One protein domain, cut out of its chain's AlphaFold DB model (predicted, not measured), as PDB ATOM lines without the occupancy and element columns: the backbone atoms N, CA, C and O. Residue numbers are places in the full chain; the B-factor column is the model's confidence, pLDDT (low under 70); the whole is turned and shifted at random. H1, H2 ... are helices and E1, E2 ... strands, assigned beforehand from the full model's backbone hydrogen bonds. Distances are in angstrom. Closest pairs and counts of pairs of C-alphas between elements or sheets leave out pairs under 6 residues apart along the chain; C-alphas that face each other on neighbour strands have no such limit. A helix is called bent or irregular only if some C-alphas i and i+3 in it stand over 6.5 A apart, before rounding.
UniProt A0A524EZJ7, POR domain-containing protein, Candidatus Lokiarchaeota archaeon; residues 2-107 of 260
ATOM      1  N   ILE A   2     236.592 122.895 171.917       91.69
ATOM      2  CA  ILE A   2     236.495 121.511 172.403       91.69
ATOM      3  C   ILE A   2     237.716 120.767 171.868       91.69
ATOM      4  O   ILE A   2     237.987 120.875 170.678       91.69
ATOM      5  N   LEU A   3     238.422 120.046 172.734       93.94
ATOM      6  CA  LEU A   3     239.519 119.158 172.368       93.94
ATOM      7  C   LEU A   3     239.228 117.748 172.875       93.94
ATOM      8  O   LEU A   3     238.938 117.567 174.058       93.94
ATOM      9  N   ASN A   4     239.342 116.759 171.996       96.31
ATOM     10  CA  ASN A   4     239.131 115.351 172.294       96.31
ATOM     11  C   ASN A   4     240.443 114.572 172.116       96.31
ATOM     12  O   ASN A   4     240.965 114.452 171.008       96.31
ATOM     13  N   ILE A   5     240.950 114.008 173.210       97.44
ATOM     14  CA  ILE A   5     242.120 113.127 173.230       97.44
ATOM     15  C   ILE A   5     241.635 111.701 173.469       97.44
ATOM     16  O   ILE A   5     240.998 111.407 174.484       97.44
ATOM     17  N   PHE A   6     241.951 110.813 172.534       97.50
ATOM     18  CA  PHE A   6     241.652 109.392 172.612       97.50
ATOM     19  C   PHE A   6     242.928 108.604 172.906       97.50
ATOM     20  O   PHE A   6     243.961 108.818 172.279       97.50
ATOM     21  N   ILE A   7     242.869 107.688 173.865       98.06
ATOM     22  CA  ILE A   7     244.015 106.893 174.300       98.06
ATOM     23  C   ILE A   7     243.611 105.432 174.228       98.06
ATOM     24  O   ILE A   7     242.594 105.046 174.803       98.06
ATOM     25  N   CYS A   8     244.403 104.614 173.547       94.31
ATOM     26  CA  CYS A   8     244.133 103.185 173.432       94.31
ATOM     27  C   CYS A   8     245.391 102.360 173.652       94.31
ATOM     28  O   CYS A   8     246.512 102.815 173.433       94.31
ATOM     29  N   GLY A   9     245.193 101.139 174.124       92.38
ATOM     30  CA  GLY A   9     246.259 100.188 174.361       92.38
ATOM     31  C   GLY A   9     245.720  98.930 175.013       92.38
ATOM     32  O   GLY A   9     244.513  98.720 175.131       92.38
ATOM     33  N   ILE A  10     246.637  98.095 175.463       89.81
ATOM     34  CA  ILE A  10     246.323  96.843 176.134       89.81
ATOM     35  C   ILE A  10     246.417  97.035 177.652       89.81
ATOM     36  O   ILE A  10     247.212  97.831 178.167       89.81
ATOM     37  N   GLY A  11     245.596  96.297 178.402       87.31
ATOM     38  CA  GLY A  11     245.618  96.288 179.861       87.31
ATOM     39  C   GLY A  11     247.026  96.069 180.420       87.31
ATOM     40  O   GLY A  11     247.671  95.065 180.127       87.31
ATOM     41  N   GLY A  12     247.482  97.019 181.243       86.00
ATOM     42  CA  GLY A  12     248.827  97.043 181.829       86.00
ATOM     43  C   GLY A  12     249.791  98.057 181.201       86.00
ATOM     44  O   GLY A  12     250.806  98.351 181.821       86.00
ATOM     45  N   GLN A  13     249.475  98.646 180.041       88.56
ATOM     46  CA  GLN A  13     250.339  99.657 179.404       88.56
ATOM     47  C   GLN A  13     250.160 101.072 179.980       88.56
ATOM     48  O   GLN A  13     251.049 101.905 179.862       88.56
ATOM     49  N   GLY A  14     249.036 101.343 180.652       92.25
ATOM     50  CA  GLY A  14     248.787 102.619 181.335       92.25
ATOM     51  C   GLY A  14     247.930 103.632 180.568       92.25
ATOM     52  O   GLY A  14     247.962 104.812 180.901       92.25
ATOM     53  N   ALA A  15     247.091 103.193 179.623       94.62
ATOM     54  CA  ALA A  15     246.122 104.063 178.938       94.62
ATOM     55  C   ALA A  15     245.187 104.808 179.918       94.62
ATOM     56  O   ALA A  15     245.015 106.020 179.827       94.62
ATOM     57  N   VAL A  16     244.652 104.099 180.920       94.94
ATOM     58  CA  VAL A  16     243.867 104.684 182.028       94.94
ATOM     59  C   VAL A  16     244.678 105.721 182.802       94.94
ATOM     60  O   VAL A  16     244.171 106.793 183.126       94.94
ATOM     61  N   PHE A  17     245.936 105.395 183.106       95.31
ATOM     62  CA  PHE A  17     246.823 106.292 183.835       95.31
ATOM     63  C   PHE A  17     247.029 107.592 183.050       95.31
ATOM     64  O   PHE A  17     246.808 108.659 183.611       95.31
ATOM     65  N   LEU A  18     247.351 107.514 181.754       96.62
ATOM     66  CA  LEU A  18     247.502 108.691 180.897       96.62
ATOM     67  C   LEU A  18     246.214 109.516 180.812       96.62
ATOM     68  O   LEU A  18     246.268 110.738 180.919       96.62
ATOM     69  N   GLY A  19     245.054 108.865 180.679       96.94
ATOM     70  CA  GLY A  19     243.762 109.554 180.667       96.94
ATOM     71  C   GLY A  19     243.501 110.318 181.966       96.94
ATOM     72  O   GLY A  19     243.124 111.488 181.937       96.94
ATOM     73  N   SER A  20     243.755 109.686 183.114       96.31
ATOM     74  CA  SER A  20     243.629 110.332 184.424       96.31
ATOM     75  C   SER A  20     244.646 111.460 184.614       96.31
ATOM     76  O   SER A  20     244.277 112.553 185.046       96.31
ATOM     77  N   PHE A  21     245.906 111.234 184.239       97.44
ATOM     78  CA  PHE A  21     246.977 112.225 184.310       97.44
ATOM     79  C   PHE A  21     246.613 113.483 183.514       97.44
ATOM     80  O   PHE A  21     246.626 114.583 184.061       97.44
ATOM     81  N   LEU A  22     246.192 113.320 182.255       97.62
ATOM     82  CA  LEU A  22     245.790 114.425 181.387       97.62
ATOM     83  C   LEU A  22     244.544 115.155 181.900       97.62
ATOM     84  O   LEU A  22     244.514 116.383 181.878       97.62
ATOM     85  N   ARG A  23     243.528 114.444 182.409       96.62
ATOM     86  CA  ARG A  23     242.353 115.100 183.016       96.62
ATOM     87  C   ARG A  23     242.745 115.985 184.193       96.62
ATOM     88  O   ARG A  23     242.325 117.136 184.239       96.62
ATOM     89  N   ASN A  24     243.564 115.475 185.113       96.62
ATOM     90  CA  ASN A  24     244.027 116.251 186.266       96.62
ATOM     91  C   ASN A  24     244.912 117.432 185.841       96.62
ATOM     92  O   ASN A  24     244.765 118.531 186.377       96.62
ATOM     93  N   PHE A  25     245.764 117.235 184.832       96.75
ATOM     94  CA  PHE A  25     246.556 118.307 184.233       96.75
ATOM     95  C   PHE A  25     245.661 119.437 183.708       96.75
ATOM     96  O   PHE A  25     245.838 120.596 184.081       96.75
ATOM     97  N   PHE A  26     244.656 119.109 182.890       95.81
ATOM     98  CA  PHE A  26     243.765 120.109 182.305       95.81
ATOM     99  C   PHE A  26     242.823 120.759 183.320       95.81
ATOM    100  O   PHE A  26     242.570 121.955 183.199       95.81
ATOM    101  N   LEU A  27     242.353 120.023 184.333       94.75
ATOM    102  CA  LEU A  27     241.570 120.590 185.439       94.75
ATOM    103  C   LEU A  27     242.353 121.679 186.172       94.75
ATOM    104  O   LEU A  27     241.810 122.738 186.481       94.75
ATOM    105  N   ARG A  28     243.646 121.444 186.416       93.81
ATOM    106  CA  ARG A  28     244.511 122.431 187.060       93.81
ATOM    107  C   ARG A  28     244.841 123.600 186.136       93.81
ATOM    108  O   ARG A  28     244.828 124.746 186.575       93.81
ATOM    109  N   LYS A  29     245.142 123.316 184.866       92.88
ATOM    110  CA  LYS A  29     245.512 124.334 183.873       92.88
ATOM    111  C   LYS A  29     244.342 125.256 183.516       92.88
ATOM    112  O   LYS A  29     244.554 126.442 183.274       92.88
ATOM    113  N   TYR A  30     243.115 124.735 183.507       93.06
ATOM    114  CA  TYR A  30     241.909 125.471 183.134       93.06
ATOM    115  C   TYR A  30     240.796 125.309 184.186       93.06
ATOM    116  O   TYR A  30     239.849 124.554 183.960       93.06
ATOM    117  N   PRO A  31     240.839 126.063 185.303       89.62
ATOM    118  CA  PRO A  31     239.884 125.917 186.411       89.62
ATOM    119  C   PRO A  31     238.409 126.125 186.031       89.62
ATOM    120  O   PRO A  31     237.519 125.615 186.702       89.62
ATOM    121  N   ASN A  32     238.152 126.872 184.954       91.50
ATOM    122  CA  ASN A  32     236.807 127.180 184.457       91.50
ATOM    123  C   ASN A  32     236.402 126.332 183.237       91.50
ATOM    124  O   ASN A  32     235.385 126.619 182.609       91.50
ATOM    125  N   ALA A  33     237.206 125.341 182.842       92.62
ATOM    126  CA  ALA A  33     236.876 124.452 181.735       92.62
ATOM    127  C   ALA A  33     236.033 123.262 182.203       92.62
ATOM    128  O   ALA A  33     236.173 122.770 183.321       92.62
ATOM    129  N   LEU A  34     235.202 122.742 181.302       94.44
ATOM    130  CA  LEU A  34     234.545 121.455 181.490       94.44
ATOM    131  C   LEU A  34     235.487 120.347 181.004       94.44
ATOM    132  O   LEU A  34     235.784 120.263 179.811       94.44
ATOM    133  N   ILE A  35     235.945 119.501 181.930       95.56
ATOM    134  CA  ILE A  35     236.805 118.348 181.644       95.56
ATOM    135  C   ILE A  35     236.014 117.064 181.891       95.56
ATOM    136  O   ILE A  35     235.579 116.800 183.008       95.56
ATOM    137  N   LEU A  36     235.840 116.257 180.848       95.25
ATOM    138  CA  LEU A  36     235.139 114.975 180.900       95.25
ATOM    139  C   LEU A  36     236.054 113.852 180.414       95.25
ATOM    140  O   LEU A  36     237.063 114.083 179.750       95.25
ATOM    141  N   GLY A  37     235.692 112.614 180.723       93.88
ATOM    142  CA  GLY A  37     236.373 111.459 180.162       93.88
ATOM    143  C   GLY A  37     235.686 110.157 180.512       93.88
ATOM    144  O   GLY A  37     234.937 110.066 181.483       93.88
ATOM    145  N   THR A  38     235.968 109.149 179.704       94.50
ATOM    146  CA  THR A  38     235.533 107.769 179.903       94.50
ATOM    147  C   THR A  38     236.743 106.858 180.013       94.50
ATOM    148  O   THR A  38     237.838 107.174 179.543       94.50
ATOM    149  N   GLU A  39     236.542 105.711 180.645       93.75
ATOM    150  CA  GLU A  39     237.505 104.619 180.668       93.75
ATOM    151  C   GLU A  39     236.749 103.339 180.350       93.75
ATOM    152  O   GLU A  39     235.825 102.970 181.073       93.75
ATOM    153  N   SER A  40     237.140 102.661 179.278       88.88
ATOM    154  CA  SER A  40     236.608 101.349 178.938       88.88
ATOM    155  C   SER A  40     237.708 100.319 179.127       88.88
ATOM    156  O   SER A  40     238.823 100.477 178.628       88.88
ATOM    157  N   ARG A  41     237.405  99.278 179.897       86.56
ATOM    158  CA  ARG A  41     238.303  98.151 180.136       86.56
ATOM    159  C   ARG A  41     237.605  96.908 179.610       86.56
ATOM    160  O   ARG A  41     236.500  96.595 180.044       86.56
ATOM    161  N   GLY A  42     238.248  96.204 178.687       74.25
ATOM    162  CA  GLY A  42     237.829  94.868 178.293       74.25
ATOM    163  C   GLY A  42     237.804  93.935 179.505       74.25
ATOM    164  O   GLY A  42     238.489  94.161 180.502       74.25
ATOM    165  N   VAL A  43     237.027  92.859 179.403       63.72
ATOM    166  CA  VAL A  43     236.726  91.928 180.509       63.72
ATOM    167  C   VAL A  43     237.971  91.211 181.070       63.72
ATOM    168  O   VAL A  43     237.907  90.576 182.118       63.72
ATOM    169  N   SER A  44     239.124  91.335 180.406       59.44
ATOM    170  CA  SER A  44     240.401  90.814 180.886       59.44
ATOM    171  C   SER A  44     241.235  91.912 181.551       59.44
ATOM    172  O   SER A  44     241.676  92.863 180.904       59.44
ATOM    173  N   GLN A  45     241.507  91.747 182.851       48.16
ATOM    174  CA  GLN A  45     242.279  92.687 183.679       48.16
ATOM    175  C   GLN A  45     243.758  92.818 183.239       48.16
ATOM    176  O   GLN A  45     244.460  93.738 183.662       48.16
ATOM    177  N   ARG A  46     244.234  91.915 182.370       61.72
ATOM    178  CA  ARG A  46     245.512  91.961 181.640       61.72
ATOM    179  C   ARG A  46     245.256  91.434 180.226       61.72
ATOM    180  O   ARG A  46     244.502  90.483 180.082       61.72
ATOM    181  N   GLU A  47     245.847  92.033 179.196       66.94
ATOM    182  CA  GLU A  47     245.673  91.614 177.783       66.94
ATOM    183  C   GLU A  47     244.317  91.958 177.123       66.94
ATOM    184  O   GLU A  47     244.117  91.665 175.949       66.94
ATOM    185  N   GLY A  48     243.397  92.626 177.830       80.38
ATOM    186  CA  GLY A  48     242.178  93.189 177.236       80.38
ATOM    187  C   GLY A  48     242.404  94.564 176.597       80.38
ATOM    188  O   GLY A  48     243.320  95.285 176.994       80.38
ATOM    189  N   SER A  49     241.536  94.941 175.651       88.25
ATOM    190  CA  SER A  49     241.470  96.309 175.112       88.25
ATOM    191  C   SER A  49     241.199  97.302 176.235       88.25
ATOM    192  O   SER A  49     240.298  97.087 177.049       88.25
ATOM    193  N   VAL A  50     241.973  98.377 176.299       93.06
ATOM    194  CA  VAL A  50     241.775  99.458 177.260       93.06
ATOM    195  C   VAL A  50     241.782 100.781 176.523       93.06
ATOM    196  O   VAL A  50     242.725 101.118 175.809       93.06
ATOM    197  N   ILE A  51     240.724 101.547 176.747       95.12
ATOM    198  CA  ILE A  51     240.515 102.861 176.157       95.12
ATOM    199  C   ILE A  51     240.344 103.866 177.290       95.12
ATOM    200  O   ILE A  51     239.647 103.601 178.271       95.12
ATOM    201  N   ALA A  52     240.949 105.035 177.137       96.94
ATOM    202  CA  ALA A  52     240.642 106.205 177.939       96.94
ATOM    203  C   ALA A  52     240.390 107.397 177.018       96.94
ATOM    204  O   ALA A  52     241.030 107.541 175.979       96.94
ATOM    205  N   SER A  53     239.462 108.264 177.403       96.88
ATOM    206  CA  SER A  53     239.197 109.509 176.692       96.88
ATOM    207  C   SER A  53     239.324 110.711 177.619       96.88
ATOM    208  O   SER A  53     239.093 110.626 178.835       96.88
ATOM    209  N   VAL A  54     239.703 111.839 177.028       97.38
ATOM    210  CA  VAL A  54     239.759 113.142 177.684       97.38
ATOM    211  C   VAL A  54     239.116 114.160 176.757       97.38
ATOM    212  O   VAL A  54     239.555 114.336 175.624       97.38
ATOM    213  N   ARG A  55     238.071 114.829 177.236       96.38
ATOM    214  CA  ARG A  55     237.375 115.893 176.514       96.38
ATOM    215  C   ARG A  55     237.498 117.186 177.301       96.38
ATOM    216  O   ARG A  55     237.154 117.217 178.479       96.38
ATOM    217  N   ILE A  56     237.984 118.236 176.655       94.94
ATOM    218  CA  ILE A  56     238.256 119.536 177.271       94.94
ATOM    219  C   ILE A  56     237.438 120.596 176.549       94.94
ATOM    220  O   ILE A  56     237.659 120.831 175.364       94.94
ATOM    221  N   GLN A  57     236.523 121.264 177.251       94.19
ATOM    222  CA  GLN A  57     235.807 122.433 176.745       94.19
ATOM    223  C   GLN A  57     236.198 123.673 177.550       94.19
ATOM    224  O   GLN A  57     235.748 123.861 178.678       94.19
ATOM    225  N   THR A  58     237.020 124.542 176.958       89.75
ATOM    226  CA  THR A  58     237.470 125.796 177.595       89.75
ATOM    227  C   THR A  58     236.519 126.969 177.373       89.75
ATOM    228  O   THR A  58     236.519 127.914 178.154       89.75
ATOM    229  N   ASP A  59     235.701 126.917 176.318       86.50
ATOM    230  CA  ASP A  59     234.704 127.949 176.020       86.50
ATOM    231  C   ASP A  59     233.299 127.416 176.300       86.50
ATOM    232  O   ASP A  59     232.709 126.697 175.482       86.50
ATOM    233  N   LEU A  60     232.770 127.778 177.464       81.19
ATOM    234  CA  LEU A  60     231.446 127.365 177.925       81.19
ATOM    235  C   LEU A  60     230.295 128.124 177.245       81.19
ATOM    236  O   LEU A  60     229.144 127.740 177.420       81.19
ATOM    237  N   LYS A  61     230.575 129.176 176.459       79.38
ATOM    238  CA  LYS A  61     229.553 129.897 175.675       79.38
ATOM    239  C   LYS A  61     229.285 129.241 174.316       79.38
ATOM    240  O   LYS A  61     228.303 129.572 173.658       79.38
ATOM    241  N   SER A  62     230.159 128.328 173.896       73.56
ATOM    242  CA  SER A  62     230.015 127.533 172.674       73.56
ATOM    243  C   SER A  62     229.123 126.296 172.885       73.56
ATOM    244  O   SER A  62     228.612 126.059 173.979       73.56
ATOM    245  N   ARG A  63     228.917 125.490 171.831       76.31
ATOM    246  CA  ARG A  63     228.149 124.233 171.890       76.31
ATOM    247  C   ARG A  63     228.614 123.371 173.070       76.31
ATOM    248  O   ARG A  63     229.774 122.975 173.117       76.31
ATOM    249  N   ALA A  64     227.706 123.062 173.992       77.75
ATOM    250  CA  ALA A  64     228.022 122.263 175.171       77.75
ATOM    251  C   ALA A  64     228.327 120.798 174.816       77.75
ATOM    252  O   ALA A  64     227.707 120.205 173.926       77.75
ATOM    253  N   ILE A  65     229.277 120.206 175.542       84.94
ATOM    254  CA  ILE A  65     229.471 118.759 175.565       84.94
ATOM    255  C   ILE A  65     228.394 118.131 176.458       84.94
ATOM    256  O   ILE A  65     228.327 118.413 177.649       84.94
ATOM    257  N   PHE A  66     227.584 117.235 175.886       84.44
ATOM    258  CA  PHE A  66     226.519 116.517 176.605       84.44
ATOM    259  C   PHE A  66     226.863 115.056 176.934       84.44
ATOM    260  O   PHE A  66     226.088 114.380 177.600       84.44
ATOM    261  N   SER A  67     228.006 114.552 176.458       91.06
ATOM    262  CA  SER A  67     228.453 113.175 176.695       91.06
ATOM    263  C   SER A  67     229.955 113.140 176.976       91.06
ATOM    264  O   SER A  67     230.712 113.823 176.282       91.06
ATOM    265  N   PRO A  68     230.428 112.341 177.945       91.06
ATOM    266  CA  PRO A  68     231.859 112.154 178.160       91.06
ATOM    267  C   PRO A  68     232.520 111.340 177.035       91.06
ATOM    268  O   PRO A  68     233.735 111.408 176.875       91.06
ATOM    269  N   GLU A  69     231.746 110.599 176.241       93.25
ATOM    270  CA  GLU A  69     232.256 109.771 175.149       93.25
ATOM    271  C   GLU A  69     232.569 110.610 173.904       93.25
ATOM    272  O   GLU A  69     231.821 111.526 173.541       93.25
ATOM    273  N   ILE A  70     233.697 110.316 173.252       94.88
ATOM    274  CA  ILE A  70     234.083 110.959 171.994       94.88
ATOM    275  C   ILE A  70     233.220 110.347 170.877       94.88
ATOM    276  O   ILE A  70     233.163 109.124 170.766       94.88
ATOM    277  N   PRO A  71     232.533 111.159 170.051       92.62
ATOM    278  CA  PRO A  71     231.745 110.633 168.942       92.62
ATOM    279  C   PRO A  71     232.650 110.046 167.845       92.62
ATOM    280  O   PRO A  71     233.813 110.447 167.742       92.62
ATOM    281  N   PRO A  72     232.129 109.155 166.978       88.69
ATOM    282  CA  PRO A  72     232.838 108.716 165.778       88.69
ATOM    283  C   PRO A  72     233.397 109.903 164.990       88.69
ATOM    284  O   PRO A  72     232.743 110.944 164.894       88.69
ATOM    285  N   MET A  73     234.602 109.742 164.438       86.75
ATOM    286  CA  MET A  73     235.336 110.806 163.740       86.75
ATOM    287  C   MET A  73     235.552 112.082 164.580       86.75
ATOM    288  O   MET A  73     235.689 113.169 164.022       86.75
ATOM    289  N   GLY A  74     235.535 111.979 165.911       90.06
ATOM    290  CA  GLY A  74     235.595 113.121 166.823       90.06
ATOM    291  C   GLY A  74     236.922 113.317 167.553       90.06
ATOM    292  O   GLY A  74     237.015 114.268 168.325       90.06
ATOM    293  N   ALA A  75     237.910 112.431 167.395       91.38
ATOM    294  CA  ALA A  75     239.187 112.558 168.100       91.38
ATOM    295  C   ALA A  75     240.118 113.557 167.402       91.38
ATOM    296  O   ALA A  75     240.514 113.324 166.266       91.38
ATOM    297  N   ASP A  76     240.548 114.603 168.103       92.69
ATOM    298  CA  ASP A  76     241.550 115.545 167.590       92.69
ATOM    299  C   ASP A  76     242.968 114.976 167.736       92.69
ATOM    300  O   ASP A  76     243.832 115.179 166.882       92.69
ATOM    301  N   ILE A  77     243.206 114.235 168.824       94.75
ATOM    302  CA  ILE A  77     244.486 113.597 169.139       94.75
ATOM    303  C   ILE A  77     244.241 112.133 169.498       94.75
ATOM    304  O   ILE A  77     243.347 111.827 170.290       94.75
ATOM    305  N   VAL A  78     245.077 111.236 168.981       93.12
ATOM    306  CA  VAL A  78     245.130 109.830 169.396       93.12
ATOM    307  C   VAL A  78     246.510 109.502 169.953       93.12
ATOM    308  O   VAL A  78     247.516 109.744 169.293       93.12
ATOM    309  N   ILE A  79     246.557 108.912 171.149       96.62
ATOM    310  CA  ILE A  79     247.761 108.322 171.745       96.62
ATOM    311  C   ILE A  79     247.549 106.808 171.827       96.62
ATOM    312  O   ILE A  79     246.811 106.307 172.676       96.62
ATOM    313  N   ALA A  80     248.181 106.070 170.924       92.44
ATOM    314  CA  ALA A  80     248.102 104.621 170.845       92.44
ATOM    315  C   ALA A  80     249.346 103.978 171.466       92.44
ATOM    316  O   ALA A  80     250.458 104.104 170.958       92.44
ATOM    317  N   LEU A  81     249.152 103.270 172.575       93.56
ATOM    318  CA  LEU A  81     250.204 102.507 173.252       93.56
ATOM    319  C   LEU A  81     250.474 101.158 172.573       93.56
ATOM    320  O   LEU A  81     251.483 100.515 172.866       93.56
ATOM    321  N   GLU A  82     249.573 100.732 171.687       87.88
ATOM    322  CA  GLU A  82     249.675  99.506 170.903       87.88
ATOM    323  C   GLU A  82     248.995  99.708 169.529       87.88
ATOM    324  O   GLU A  82     247.900 100.282 169.461       87.88
ATOM    325  N   PRO A  83     249.634  99.285 168.420       79.38
ATOM    326  CA  PRO A  83     249.185  99.632 167.073       79.38
ATOM    327  C   PRO A  83     247.913  98.895 166.618       79.38
ATOM    328  O   PRO A  83     247.139  99.448 165.836       79.38
ATOM    329  N   LEU A  84     247.644  97.669 167.077       79.25
ATOM    330  CA  LEU A  84     246.392  96.965 166.765       79.25
ATOM    331  C   LEU A  84     245.190  97.606 167.467       79.25
ATOM    332  O   LEU A  84     244.099  97.642 166.893       79.25
ATOM    333  N   GLU A  85     245.370  98.149 168.670       86.25
ATOM    334  CA  GLU A  85     244.318  98.893 169.372       86.25
ATOM    335  C   GLU A  85     243.970 100.211 168.671       86.25
ATOM    336  O   GLU A  85     242.790 100.574 168.621       86.25
ATOM    337  N   LEU A  86     244.947 100.877 168.045       84.31
ATOM    338  CA  LEU A  86     244.681 102.010 167.153       84.31
ATOM    339  C   LEU A  86     243.785 101.590 165.985       84.31
ATOM    340  O   LEU A  86     242.766 102.228 165.726       84.31
ATOM    341  N   LEU A  87     244.140 100.500 165.297       77.38
ATOM    342  CA  LEU A  87     243.373 100.005 164.150       77.38
ATOM    343  C   LEU A  87     241.954  99.589 164.544       77.38
ATOM    344  O   LEU A  87     241.005  99.875 163.815       77.38
ATOM    345  N   ARG A  88     241.787  98.956 165.710       79.62
ATOM    346  CA  ARG A  88     240.468  98.564 166.228       79.62
ATOM    347  C   ARG A  88     239.563  99.770 166.481       79.62
ATOM    348  O   ARG A  88     238.357  99.671 166.280       79.62
ATOM    349  N   ASN A  89     240.140 100.893 166.900       83.88
ATOM    350  CA  ASN A  89     239.416 102.116 167.245       83.88
ATOM    351  C   ASN A  89     239.494 103.192 166.153       83.88
ATOM    352  O   ASN A  89     239.172 104.353 166.401       83.88
ATOM    353  N   PHE A  90     239.887 102.828 164.931       80.69
ATOM    354  CA  PHE A  90     240.120 103.792 163.854       80.69
ATOM    355  C   PHE A  90     238.865 104.590 163.459       80.69
ATOM    356  O   PHE A  90     238.976 105.681 162.911       80.69
ATOM    357  N   SER A  91     237.662 104.110 163.795       77.75
ATOM    358  CA  SER A  91     236.396 104.831 163.581       77.75
ATOM    359  C   SER A  91     236.306 106.183 164.307       77.75
ATOM    360  O   SER A  91     235.455 107.004 163.964       77.75
ATOM    361  N   ILE A  92     237.168 106.440 165.297       84.50
ATOM    362  CA  ILE A  92     237.236 107.722 166.009       84.50
ATOM    363  C   ILE A  92     238.038 108.795 165.254       84.50
ATOM    364  O   ILE A  92     237.925 109.982 165.563       84.50
ATOM    365  N   VAL A  93     238.841 108.385 164.270       80.56
ATOM    366  CA  VAL A  93     239.793 109.225 163.535       80.56
ATOM    367  C   VAL A  93     239.089 109.974 162.400       80.56
ATOM    368  O   VAL A  93     238.283 109.408 161.661       80.56
ATOM    369  N   HIS A  94     239.423 111.250 162.225       80.25
ATOM    370  CA  HIS A  94     239.058 112.075 161.073       80.25
ATOM    371  C   HIS A  94     240.306 112.624 160.365       80.25
ATOM    372  O   HIS A  94     241.437 112.436 160.802       80.25
ATOM    373  N   ARG A  95     240.110 113.348 159.255       75.12
ATOM    374  CA  ARG A  95     241.192 113.858 158.383       75.12
ATOM    375  C   ARG A  95     242.193 114.814 159.060       75.12
ATOM    376  O   ARG A  95     243.229 115.092 158.468       75.12
ATOM    377  N   ASN A  96     241.848 115.358 160.227       79.50
ATOM    378  CA  ASN A  96     242.683 116.318 160.955       79.50
ATOM    379  C   ASN A  96     243.194 115.756 162.292       79.50
ATOM    380  O   ASN A  96     243.800 116.494 163.064       79.50
ATOM    381  N   THR A  97     242.930 114.479 162.577       79.94
ATOM    382  CA  THR A  97     243.374 113.820 163.802       79.94
ATOM    383  C   THR A  97     244.884 113.614 163.785       79.94
ATOM    384  O   THR A  97     245.422 112.958 162.895       79.94
ATOM    385  N   ILE A  98     245.572 114.088 164.821       85.69
ATOM    386  CA  ILE A  98     246.998 113.814 165.012       85.69
ATOM    387  C   ILE A  98     247.146 112.506 165.786       85.69
ATOM    388  O   ILE A  98     246.599 112.356 166.877       85.69
ATOM    389  N   ILE A  99     247.891 111.550 165.236       83.94
ATOM    390  CA  ILE A  99     248.049 110.215 165.817       83.94
ATOM    391  C   ILE A  99     249.495 110.022 166.255       83.94
ATOM    392  O   ILE A  99     250.409 110.124 165.444       83.94
ATOM    393  N   PHE A 100     249.686 109.659 167.515       90.12
ATOM    394  CA  PHE A 100     250.954 109.215 168.077       90.12
ATOM    395  C   PHE A 100     250.822 107.745 168.434       90.12
ATOM    396  O   PHE A 100     249.950 107.385 169.224       90.12
ATOM    397  N   THR A 101     251.656 106.889 167.857       85.56
ATOM    398  CA  THR A 101     251.573 105.446 168.084       85.56
ATOM    399  C   THR A 101     252.926 104.861 168.450       85.56
ATOM    400  O   THR A 101     253.950 105.209 167.866       85.56
ATOM    401  N   ASN A 102     252.916 103.966 169.435       87.44
ATOM    402  CA  ASN A 102     254.024 103.068 169.712       87.44
ATOM    403  C   ASN A 102     253.918 101.859 168.775       87.44
ATOM    404  O   ASN A 102     252.971 101.097 168.923       87.44
ATOM    405  N   ASN A 103     254.829 101.661 167.816       77.06
ATOM    406  CA  ASN A 103     254.754 100.527 166.868       77.06
ATOM    407  C   ASN A 103     255.396  99.227 167.343       77.06
ATOM    408  O   ASN A 103     255.599  98.328 166.520       77.06
ATOM    409  N   GLU A 104     255.696  99.088 168.630       79.62
ATOM    410  CA  GLU A 104     256.057  97.785 169.173       79.62
ATOM    411  C   GLU A 104     254.783  96.976 169.451       79.62
ATOM    412  O   GLU A 104     254.072  97.277 170.418       79.62
ATOM    413  N   PRO A 105     254.453  95.961 168.631       74.50
ATOM    414  CA  PRO A 105     253.251  95.173 168.837       74.50
ATOM    415  C   PRO A 105     253.444  94.294 170.068       74.50
ATOM    416  O   PRO A 105     254.466  93.618 170.211       74.50
ATOM    417  N   LEU A 106     252.443  94.248 170.942       71.81
ATOM    418  CA  LEU A 106     252.512  93.383 172.111       71.81
ATOM    419  C   LEU A 106     252.036  91.978 171.741       71.81
ATOM    420  O   LEU A 106     250.886  91.764 171.362       71.81
ATOM    421  N   ILE A 107     252.928  90.999 171.882       66.88
ATOM    422  CA  ILE A 107     252.584  89.588 171.713       66.88
ATOM    423  C   ILE A 107     251.896  89.104 173.002       66.88
ATOM    424  O   ILE A 107     252.505  89.203 174.071       66.88
TER     425      ILE A 107
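What this domain is: This is residues 2 to 107 of the 260 residues of the protein "POR domain-containing protein" of Candidatus Lokiarchaeota archaeon (UniProt A0A524EZJ7). A twisted sheet of six strands has two long strands, E1 and E4, side by side in its middle, with the long helix H1 covering one face and the short helix H2 on the opposite face, near the last residues of E1. Beyond E4, the short strands E2 and E3 follow each other as one broken edge; beyond E1 come E5 and then the bent strand E6. The printed part has 106 residues, with two named helices and six named strands, which follow along the chain as E1, H1, E2, E3, E4, E5, H2 and E6; the class is mixed, helices and strands, and the sheet is branched at E4, which has E1 on one side and E2 and E3 on the other side, with E1 and E4, E2 and E4, and E3 and E4 antiparallel, and E1 and E5, and E5 and E6 parallel. The whole is compact, with a radius of gyration of the C-alphas of 13.7 A, yet elongated in outline, spanning 46 by 28 by 21 A.

Where its parts are: E1, residues 2 to 10, begins at C-alpha 2 (236.495, 121.511, 172.403) and is 26.8 A long. H1, residues 15 to 29, is 20.9 A long. E2, residues 34 to 36, runs on into E3, residues 39 to 41, at 2 degrees across a break of 2 residues. E4, residues 49 to 57, is 26.8 A long. E5, residues 75 to 80, measures 12.2 A, and H2 is residues 83 to 88. E6, residues 93 to 102, measures 16.7 A, bends by 121 degrees at residue 96 and ends at C-alpha 102 (254.024, 103.068, 169.712).

How they stand to each other: E1 and E4 are antiparallel at 167 degrees, with N 5 and O 54 at 2.8 A. On the other side of E4, its pairing is staggered: antiparallel E3 pairs over residues 50 to 52, with N 40 and O 51 at 2.9 A, and antiparallel E2 over residues 55 to 57, with N 36 and O 55 at 2.9 A. E3 and E4 form a hairpin. On the other side of E1, E5 is parallel to it at 21 degrees, with N 6 and O 77 at 2.8 A. E6 is an edge strand parallel to E5, with N 98 and O 76 at 2.9 A. E5, H2 and E6 make a strand-helix-strand unit, two parallel neighbour strands with a helix between, and its crossover is right-handed. H1 is on the sheet at a height of 8.4 A, over E4 and along it at 3 degrees on the local plane; it is only just not over E1, on which 2 of its C-alphas fall. The closest C-alphas of H1 and E4, those of Gly 19 and Ala 52, are 5.3 A apart. H2 is on the opposite face; its closest C-alpha to E1 is that of Glu 85, 5.5 A from that of Gly 9. In H1 and H2, every O i to N i+4 pair is within hydrogen-bond range.

The domain as a whole: The C-alphas farthest apart, those of Lys 61 and Ile 107, are 46.6 A apart. The printed part has no cut. The link from E4 to E5, residues 58 to 74, is long. The mean pLDDT of the printed part is 87.5; residues 43 to 47 and residue 107 are under 70.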